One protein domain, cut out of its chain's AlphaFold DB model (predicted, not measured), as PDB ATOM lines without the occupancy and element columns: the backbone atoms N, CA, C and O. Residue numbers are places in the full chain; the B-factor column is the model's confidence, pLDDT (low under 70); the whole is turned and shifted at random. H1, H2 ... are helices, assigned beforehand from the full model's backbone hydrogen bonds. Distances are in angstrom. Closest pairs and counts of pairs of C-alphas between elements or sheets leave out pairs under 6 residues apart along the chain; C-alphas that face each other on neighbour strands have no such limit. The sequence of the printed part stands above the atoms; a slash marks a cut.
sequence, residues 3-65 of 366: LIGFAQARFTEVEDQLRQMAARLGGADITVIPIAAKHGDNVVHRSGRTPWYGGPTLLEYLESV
ATOM      1  N   LEU A   3     -51.657  -0.343  47.059       95.31
ATOM      2  CA  LEU A   3     -52.976  -0.291  47.706       95.31
ATOM      3  C   LEU A   3     -53.353  -1.573  48.460       95.31
ATOM      4  O   LEU A   3     -54.176  -1.536  49.368       95.31
ATOM      5  N   ILE A   4     -52.742  -2.699  48.095       94.69
ATOM      6  CA  ILE A   4     -52.972  -4.008  48.722       94.69
ATOM      7  C   ILE A   4     -51.797  -4.425  49.615       94.69
ATOM      8  O   ILE A   4     -51.627  -5.606  49.908       94.69
ATOM      9  N   GLY A   5     -50.935  -3.475  49.995       94.75
ATOM     10  CA  GLY A   5     -49.812  -3.733  50.894       94.75
ATOM     11  C   GLY A   5     -48.803  -4.755  50.364       94.75
ATOM     12  O   GLY A   5     -48.159  -5.424  51.161       94.75
ATOM     13  N   PHE A   6     -48.659  -4.884  49.039       95.81
ATOM     14  CA  PHE A   6     -47.743  -5.838  48.399       95.81
ATOM     15  C   PHE A   6     -48.031  -7.319  48.725       95.81
ATOM     16  O   PHE A   6     -47.126  -8.155  48.727       95.81
ATOM     17  N   ALA A   7     -49.303  -7.656  48.971       96.81
ATOM     18  CA  ALA A   7     -49.738  -9.011  49.296       96.81
ATOM     19  C   ALA A   7     -49.472 -10.018  48.157       96.81
ATOM     20  O   ALA A   7     -50.089  -9.937  47.093       96.81
ATOM     21  N   GLN A   8     -48.612 -11.011  48.421       96.56
ATOM     22  CA  GLN A   8     -48.291 -12.094  47.480       96.56
ATOM     23  C   GLN A   8     -49.529 -12.905  47.089       96.56
ATOM     24  O   GLN A   8     -49.741 -13.157  45.913       96.56
ATOM     25  N   ALA A   9     -50.381 -13.265  48.054       96.94
ATOM     26  CA  ALA A   9     -51.559 -14.094  47.793       96.94
ATOM     27  C   ALA A   9     -52.504 -13.464  46.756       96.94
ATOM     28  O   ALA A   9     -52.948 -14.137  45.832       96.94
ATOM     29  N   ARG A  10     -52.758 -12.152  46.867       96.31
ATOM     30  CA  ARG A  10     -53.603 -11.430  45.907       96.31
ATOM     31  C   ARG A  10     -52.939 -11.312  44.535       96.31
ATOM     32  O   ARG A  10     -53.635 -11.323  43.529       96.31
ATOM     33  N   PHE A  11     -51.612 -11.188  44.490       96.81
ATOM     34  CA  PHE A  11     -50.879 -11.218  43.228       96.81
ATOM     35  C   PHE A  11     -51.015 -12.579  42.538       96.81
ATOM     36  O   PHE A  11     -51.409 -12.613  41.380       96.81
ATOM     37  N   THR A  12     -50.757 -13.676  43.257       95.94
ATOM     38  CA  THR A  12     -50.867 -15.042  42.722       95.94
ATOM     39  C   THR A  12     -52.283 -15.337  42.227       95.94
ATOM     40  O   THR A  12     -52.447 -15.889  41.149       95.94
ATOM     41  N   GLU A  13     -53.311 -14.891  42.954       96.69
ATOM     42  CA  GLU A  13     -54.705 -15.032  42.517       96.69
ATOM     43  C   GLU A  13     -54.967 -14.351  41.159       96.69
ATOM     44  O   GLU A  13     -55.578 -14.944  40.272       96.69
ATOM     45  N   VAL A  14     -54.496 -13.113  40.982       95.19
ATOM     46  CA  VAL A  14     -54.655 -12.371  39.719       95.19
ATOM     47  C   VAL A  14     -53.807 -12.990  38.605       95.19
ATOM     48  O   VAL A  14     -54.255 -13.068  37.465       95.19
ATOM     49  N   GLU A  15     -52.599 -13.456  38.922       94.69
ATOM     50  CA  GLU A  15     -51.741 -14.170  37.977       94.69
ATOM     51  C   GLU A  15     -52.421 -15.445  37.455       94.69
ATOM     52  O   GLU A  15     -52.457 -15.669  36.244       94.69
ATOM     53  N   ASP A  16     -53.032 -16.239  38.334       94.38
ATOM     54  CA  ASP A  16     -53.765 -17.445  37.948       94.38
ATOM     55  C   ASP A  16     -54.995 -17.120  37.086       94.38
ATOM     56  O   ASP A  16     -55.249 -17.807  36.095       94.38
ATOM     57  N   GLN A  17     -55.730 -16.047  37.403       92.69
ATOM     58  CA  GLN A  17     -56.853 -15.568  36.585       92.69
ATOM     59  C   GLN A  17     -56.396 -15.162  35.175       92.69
ATOM     60  O   GLN A  17     -57.018 -15.553  34.184       92.69
ATOM     61  N   LEU A  18     -55.278 -14.435  35.064       91.94
ATOM     62  CA  LEU A  18     -54.706 -14.041  33.774       91.94
ATOM     63  C   LEU A  18     -54.245 -15.254  32.962       91.94
ATOM     64  O   LEU A  18     -54.502 -15.317  31.761       91.94
ATOM     65  N   ARG A  19     -53.622 -16.250  33.603       91.00
ATOM     66  CA  ARG A  19     -53.206 -17.494  32.936       91.00
ATOM     67  C   ARG A  19     -54.396 -18.326  32.458       91.00
ATOM     68  O   ARG A  19     -54.348 -18.875  31.359       91.00
ATOM     69  N   GLN A  20     -55.479 -18.396  33.235       89.56
ATOM     70  CA  GLN A  20     -56.719 -19.060  32.811       89.56
ATOM     71  C   GLN A  20     -57.338 -18.373  31.588       89.56
ATOM     72  O   GLN A  20     -57.749 -19.045  30.643       89.56
ATOM     73  N   MET A  21     -57.356 -17.038  31.571       86.94
ATOM     74  CA  MET A  21     -57.805 -16.263  30.416       86.94
ATOM     75  C   MET A  21     -56.910 -16.503  29.189       86.94
ATOM     76  O   MET A  21     -57.417 -16.755  28.099       86.94
ATOM     77  N   ALA A  22     -55.585 -16.505  29.365       88.38
ATOM     78  CA  ALA A  22     -54.629 -16.780  28.293       88.38
ATOM     79  C   ALA A  22     -54.838 -18.162  27.664       88.38
ATOM     80  O   ALA A  22     -54.792 -18.304  26.442       88.38
ATOM     81  N   ALA A  23     -55.116 -19.174  28.492       86.94
ATOM     82  CA  ALA A  23     -55.404 -20.528  28.035       86.94
ATOM     83  C   ALA A  23     -56.668 -20.592  27.160       86.94
ATOM     84  O   ALA A  23     -56.680 -21.321  26.170       86.94
ATOM     85  N   ARG A  24     -57.703 -19.798  27.474       82.31
ATOM     86  CA  ARG A  24     -58.916 -19.684  26.640       82.31
ATOM     87  C   ARG A  24     -58.643 -19.007  25.294       82.31
ATOM     88  O   ARG A  24     -59.279 -19.356  24.310       82.31
ATOM     89  N   LEU A  25     -57.684 -18.083  25.236       79.75
ATOM     90  CA  LEU A  25     -57.352 -17.278  24.052       79.75
ATOM     91  C   LEU A  25     -56.216 -17.870  23.198       79.75
ATOM     92  O   LEU A  25     -55.486 -17.140  22.531       79.75
ATOM     93  N   GLY A  26     -56.039 -19.194  23.220       78.00
ATOM     94  CA  GLY A  26     -55.032 -19.874  22.399       78.00
ATOM     95  C   GLY A  26     -53.647 -19.992  23.039       78.00
ATOM     96  O   GLY A  26     -52.672 -20.235  22.332       78.00
ATOM     97  N   GLY A  27     -53.547 -19.856  24.365       80.38
ATOM     98  CA  GLY A  27     -52.324 -20.153  25.115       80.38
ATOM     99  C   GLY A  27     -51.249 -19.077  24.997       80.38
ATOM    100  O   GLY A  27     -50.071 -19.405  24.871       80.38
ATOM    101  N   ALA A  28     -51.648 -17.803  25.017       82.19
ATOM    102  CA  ALA A  28     -50.706 -16.688  24.998       82.19
ATOM    103  C   ALA A  28     -49.725 -16.762  26.182       82.19
ATOM    104  O   ALA A  28     -50.128 -17.017  27.319       82.19
ATOM    105  N   ASP A  29     -48.446 -16.503  25.918       84.38
ATOM    106  CA  ASP A  29     -47.445 -16.374  26.974       84.38
ATOM    107  C   ASP A  29     -47.589 -14.998  27.642       84.38
ATOM    108  O   ASP A  29     -47.489 -13.961  26.980       84.38
ATOM    109  N   ILE A  30     -47.895 -14.984  28.942       89.88
ATOM    110  CA  ILE A  30     -48.144 -13.761  29.714       89.88
ATOM    111  C   ILE A  30     -47.162 -13.686  30.879       89.88
ATOM    112  O   ILE A  30     -47.244 -14.460  31.835       89.88
ATOM    113  N   THR A  31     -46.309 -12.664  30.855       91.31
ATOM    114  CA  THR A  31     -45.466 -12.288  31.994       91.31
ATOM    115  C   THR A  31     -46.215 -11.308  32.894       91.31
ATOM    116  O   THR A  31     -46.539 -10.194  32.479       91.31
ATOM    117  N   VAL A  32     -46.462 -11.687  34.150       95.25
ATOM    118  CA  VAL A  32     -47.148 -10.836  35.134       95.25
ATOM    119  C   VAL A  32     -46.124 -10.216  36.090       95.25
ATOM    120  O   VAL A  32     -45.409 -10.927  36.792       95.25
ATOM    121  N   ILE A  33     -46.053  -8.881  36.133       96.25
ATOM    122  CA  ILE A  33     -45.065  -8.132  36.931       96.25
ATOM    123  C   ILE A  33     -45.786  -7.321  38.030       96.25
ATOM    124  O   ILE A  33     -46.632  -6.480  37.711       96.25
ATOM    125  N   PRO A  34     -45.477  -7.513  39.330       96.88
ATOM    126  CA  PRO A  34     -46.119  -6.787  40.424       96.88
ATOM    127  C   PRO A  34     -45.583  -5.356  40.531       96.88
ATOM    128  O   PRO A  34     -44.569  -5.118  41.186       96.88
ATOM    129  N   ILE A  35     -46.286  -4.386  39.944       96.69
ATOM    130  CA  ILE A  35     -45.844  -2.981  39.923       96.69
ATOM    131  C   ILE A  35     -46.561  -2.078  40.943       96.69
ATOM    132  O   ILE A  35     -47.726  -2.285  41.312       96.69
ATOM    133  N   ALA A  36     -45.880  -1.006  41.356       96.06
ATOM    134  CA  ALA A  36     -46.513   0.190  41.918       96.06
ATOM    135  C   ALA A  36     -45.929   1.453  41.265       96.06
ATOM    136  O   ALA A  36     -44.918   1.994  41.712       96.06
ATOM    137  N   ALA A  37     -46.585   1.935  40.204       92.38
ATOM    138  CA  ALA A  37     -46.063   2.998  39.341       92.38
ATOM    139  C   ALA A  37     -45.712   4.289  40.101       92.38
ATOM    140  O   ALA A  37     -44.636   4.844  39.904       92.38
ATOM    141  N   LYS A  38     -46.574   4.722  41.033       92.12
ATOM    142  CA  LYS A  38     -46.362   5.935  41.844       92.12
ATOM    143  C   LYS A  38     -45.058   5.903  42.649       92.12
ATOM    144  O   LYS A  38     -44.457   6.947  42.879       92.12
ATOM    145  N   HIS A  39     -44.656   4.720  43.106       90.06
ATOM    146  CA  HIS A  39     -43.495   4.522  43.972       90.06
ATOM    147  C   HIS A  39     -42.284   3.941  43.227       90.06
ATOM    148  O   HIS A  39     -41.203   3.861  43.802       90.06
ATOM    149  N   GLY A  40     -42.448   3.567  41.955       92.81
ATOM    150  CA  GLY A  40     -41.395   2.988  41.120       92.81
ATOM    151  C   GLY A  40     -41.097   1.508  41.391       92.81
ATOM    152  O   GLY A  40     -40.160   0.969  40.801       92.81
ATOM    153  N   ASP A  41     -41.877   0.837  42.245       96.44
ATOM    154  CA  ASP A  41     -41.656  -0.565  42.616       96.44
ATOM    155  C   ASP A  41     -41.772  -1.493  41.394       96.44
ATOM    156  O   ASP A  41     -42.820  -1.526  40.741       96.44
ATOM    157  N   ASN A  42     -40.700  -2.248  41.112       96.38
ATOM    158  CA  ASN A  42     -40.555  -3.173  39.977       96.38
ATOM    159  C   ASN A  42     -40.752  -2.527  38.593       96.38
ATOM    160  O   ASN A  42     -40.971  -3.235  37.612       96.38
ATOM    161  N   VAL A  43     -40.648  -1.196  38.496       96.25
ATOM    162  CA  VAL A  43     -40.700  -0.477  37.214       96.25
ATOM    163  C   VAL A  43     -39.314  -0.464  36.576       96.25
ATOM    164  O   VAL A  43     -39.095  -1.125  35.568       96.25
ATOM    165  N   VAL A  44     -38.368   0.247  37.192       94.75
ATOM    166  CA  VAL A  44     -36.960   0.300  36.755       94.75
ATOM    167  C   VAL A  44     -36.110  -0.601  37.642       94.75
ATOM    168  O   VAL A  44     -35.363  -1.444  37.157       94.75
ATOM    169  N   HIS A  45     -36.263  -0.454  38.959       93.75
ATOM    170  CA  HIS A  45     -35.497  -1.191  39.958       93.75
ATOM    171  C   HIS A  45     -36.368  -2.225  40.668       93.75
ATOM    172  O   HIS A  45     -37.573  -2.030  40.855       93.75
ATOM    173  N   ARG A  46     -35.737  -3.320  41.101       95.62
ATOM    174  CA  ARG A  46     -36.394  -4.351  41.911       95.62
ATOM    175  C   ARG A  46     -36.838  -3.765  43.246       95.62
ATOM    176  O   ARG A  46     -36.077  -3.069  43.917       95.62
ATOM    177  N   SER A  47     -38.075  -4.053  43.631       95.94
ATOM    178  CA  SER A  47     -38.642  -3.583  44.889       95.94
ATOM    179  C   SER A  47     -38.221  -4.471  46.055       95.94
ATOM    180  O   SER A  47     -38.459  -5.677  46.056       95.94
ATOM    181  N   GLY A  48     -37.706  -3.858  47.124       94.75
ATOM    182  CA  GLY A  48     -37.519  -4.541  48.409       94.75
ATOM    183  C   GLY A  48     -38.835  -4.903  49.116       94.75
ATOM    184  O   GLY A  48     -38.821  -5.652  50.088       94.75
ATOM    185  N   ARG A  49     -39.980  -4.388  48.642       95.25
ATOM    186  CA  ARG A  49     -41.319  -4.650  49.200       95.25
ATOM    187  C   ARG A  49     -41.956  -5.919  48.631       95.25
ATOM    188  O   ARG A  49     -42.956  -6.384  49.171       95.25
ATOM    189  N   THR A  50     -41.372  -6.497  47.582       96.19
ATOM    190  CA  THR A  50     -41.780  -7.782  46.990       96.19
ATOM    191  C   THR A  50     -40.631  -8.794  47.012       96.19
ATOM    192  O   THR A  50     -40.221  -9.262  45.951       96.19
ATOM    193  N   PRO A  51     -40.087  -9.173  48.186       95.56
ATOM    194  CA  PRO A  51     -38.975 -10.130  48.258       95.56
ATOM    195  C   PRO A  51     -39.353 -11.528  47.738       95.56
ATOM    196  O   PRO A  51     -38.484 -12.326  47.410       95.56
ATOM    197  N   TRP A  52     -40.653 -11.817  47.661       95.94
ATOM    198  CA  TRP A  52     -41.222 -13.048  47.120       95.94
ATOM    199  C   TRP A  52     -41.260 -13.096  45.582       95.94
ATOM    200  O   TRP A  52     -41.498 -14.161  45.020       95.94
ATOM    201  N   TYR A  53     -41.051 -11.971  44.890       96.31
ATOM    202  CA  TYR A  53     -41.093 -11.903  43.429       96.31
ATOM    203  C   TYR A  53     -39.688 -12.063  42.837       96.31
ATOM    204  O   TYR A  53     -38.820 -11.210  43.021       96.31
ATOM    205  N   GLY A  54     -39.471 -13.162  42.109       94.06
ATOM    206  CA  GLY A  54     -38.189 -13.473  41.464       94.06
ATOM    207  C   GLY A  54     -38.055 -13.003  40.010       94.06
ATOM    208  O   GLY A  54     -36.950 -13.041  39.471       94.06
ATOM    209  N   GLY A  55     -39.144 -12.565  39.369       94.75
ATOM    210  CA  GLY A  55     -39.173 -12.208  37.943       94.75
ATOM    211  C   GLY A  55     -38.473 -10.881  37.601       94.75
ATOM    212  O   GLY A  55     -37.860 -10.266  38.478       94.75
ATOM    213  N   PRO A  56     -38.526 -10.437  36.332       95.62
ATOM    214  CA  PRO A  56     -37.897  -9.192  35.886       95.62
ATOM    215  C   PRO A  56     -38.654  -7.947  36.367       95.62
ATOM    216  O   PRO A  56     -39.847  -8.010  36.680       95.62
ATOM    217  N   THR A  57     -37.984  -6.795  36.395       96.88
ATOM    218  CA  THR A  57     -38.681  -5.494  36.418       96.88
ATOM    219  C   THR A  57     -39.348  -5.217  35.066       96.88
ATOM    220  O   THR A  57     -39.059  -5.886  34.075       96.88
ATOM    221  N   LEU A  58     -40.239  -4.224  34.996       96.38
ATOM    222  CA  LEU A  58     -40.854  -3.828  33.726       96.38
ATOM    223  C   LEU A  58     -39.798  -3.398  32.697       96.38
ATOM    224  O   LEU A  58     -39.892  -3.791  31.539       96.38
ATOM    225  N   LEU A  59     -38.793  -2.623  33.115       95.88
ATOM    226  CA  LEU A  59     -37.713  -2.200  32.228       95.88
ATOM    227  C   LEU A  59     -36.870  -3.391  31.761       95.88
ATOM    228  O   LEU A  59     -36.687  -3.543  30.559       95.88
ATOM    229  N   GLU A  60     -36.439  -4.262  32.683       95.19
ATOM    230  CA  GLU A  60     -35.689  -5.482  32.341       95.19
ATOM    231  C   GLU A  60     -36.469  -6.341  31.334       95.19
ATOM    232  O   GLU A  60     -35.904  -6.840  30.364       95.19
ATOM    233  N   TYR A  61     -37.784  -6.487  31.540       94.12
ATOM    234  CA  TYR A  61     -38.642  -7.223  30.620       94.12
ATOM    235  C   TYR A  61     -38.655  -6.578  29.232       94.12
ATOM    236  O   TYR A  61     -38.355  -7.264  28.259       94.12
ATOM    237  N   LEU A  62     -38.928  -5.272  29.134       93.62
ATOM    238  CA  LEU A  62     -38.988  -4.550  27.857       93.62
ATOM    239  C   LEU A  62     -37.653  -4.565  27.099       93.62
ATOM    240  O   LEU A  62     -37.658  -4.646  25.874       93.62
ATOM    241  N   GLU A  63     -36.525  -4.520  27.809       93.12
ATOM    242  CA  GLU A  63     -35.185  -4.639  27.218       93.12
ATOM    243  C   GLU A  63     -34.873  -6.063  26.731       93.12
ATOM    244  O   GLU A  63     -34.070  -6.235  25.815       93.12
ATOM    245  N   SER A  64     -35.512  -7.083  27.316       89.25
ATOM    246  CA  SER A  64     -35.332  -8.494  26.947       89.25
ATOM    247  C   SER A  64     -36.247  -8.982  25.823       89.25
ATOM    248  O   SER A  64     -36.030 -10.077  25.308       89.25
ATOM    249  N   VAL A  65     -37.274  -8.208  25.450       87.25
ATOM    250  CA  VAL A  65     -38.216  -8.613  24.401       87.25
ATOM    251  C   VAL A  65     -37.461  -8.743  23.082       87.25
ATOM    252  O   VAL A  65     -37.033  -7.755  22.481       87.25
TER     253      VAL A  65
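What this domain is: This is residues 3 to 65 of the 366 residues of the protein "Bifunctional enzyme CysN/CysC" of Mycobacterium xenopi 4042 (UniProt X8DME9). With little regular structure, the domain is a long helix, H1, along one side and a short one, H2, on the other, with a long looping stretch, residues 25 to 57, between them. After H1 this stretch folds back and then winds through loops before H2. The printed part has 63 residues with two named helices, H1 then H2, and no named strand; it is all helix by class, though the helices hold only 24 residues. It is only just compact, close to loose, with a radius of gyration of the C-alphas of 12.4 A, and spans 34 by 28 by 19 A.

Where its parts are: H1, residues 8 to 24, begins with C-alpha 8 at (-48.291, -12.094, 47.480) and is 24.6 A long. H2, residues 58 to 64, ends with C-alpha 64 at (-35.332, -8.494, 26.947).

How they stand to each other: H1 and H2 are apart, with no C-alpha of one within 8 A of the other. In both, every O i to N i+4 pair is within hydrogen-bond range.

The domain as a whole: The two farthest C-alphas, of Gly 26 and Gly 48, are 34.9 A apart. The link from H1 to H2 is long, 33 residues. The printed part has no cut, and no printed residue is under 70 in pLDDT.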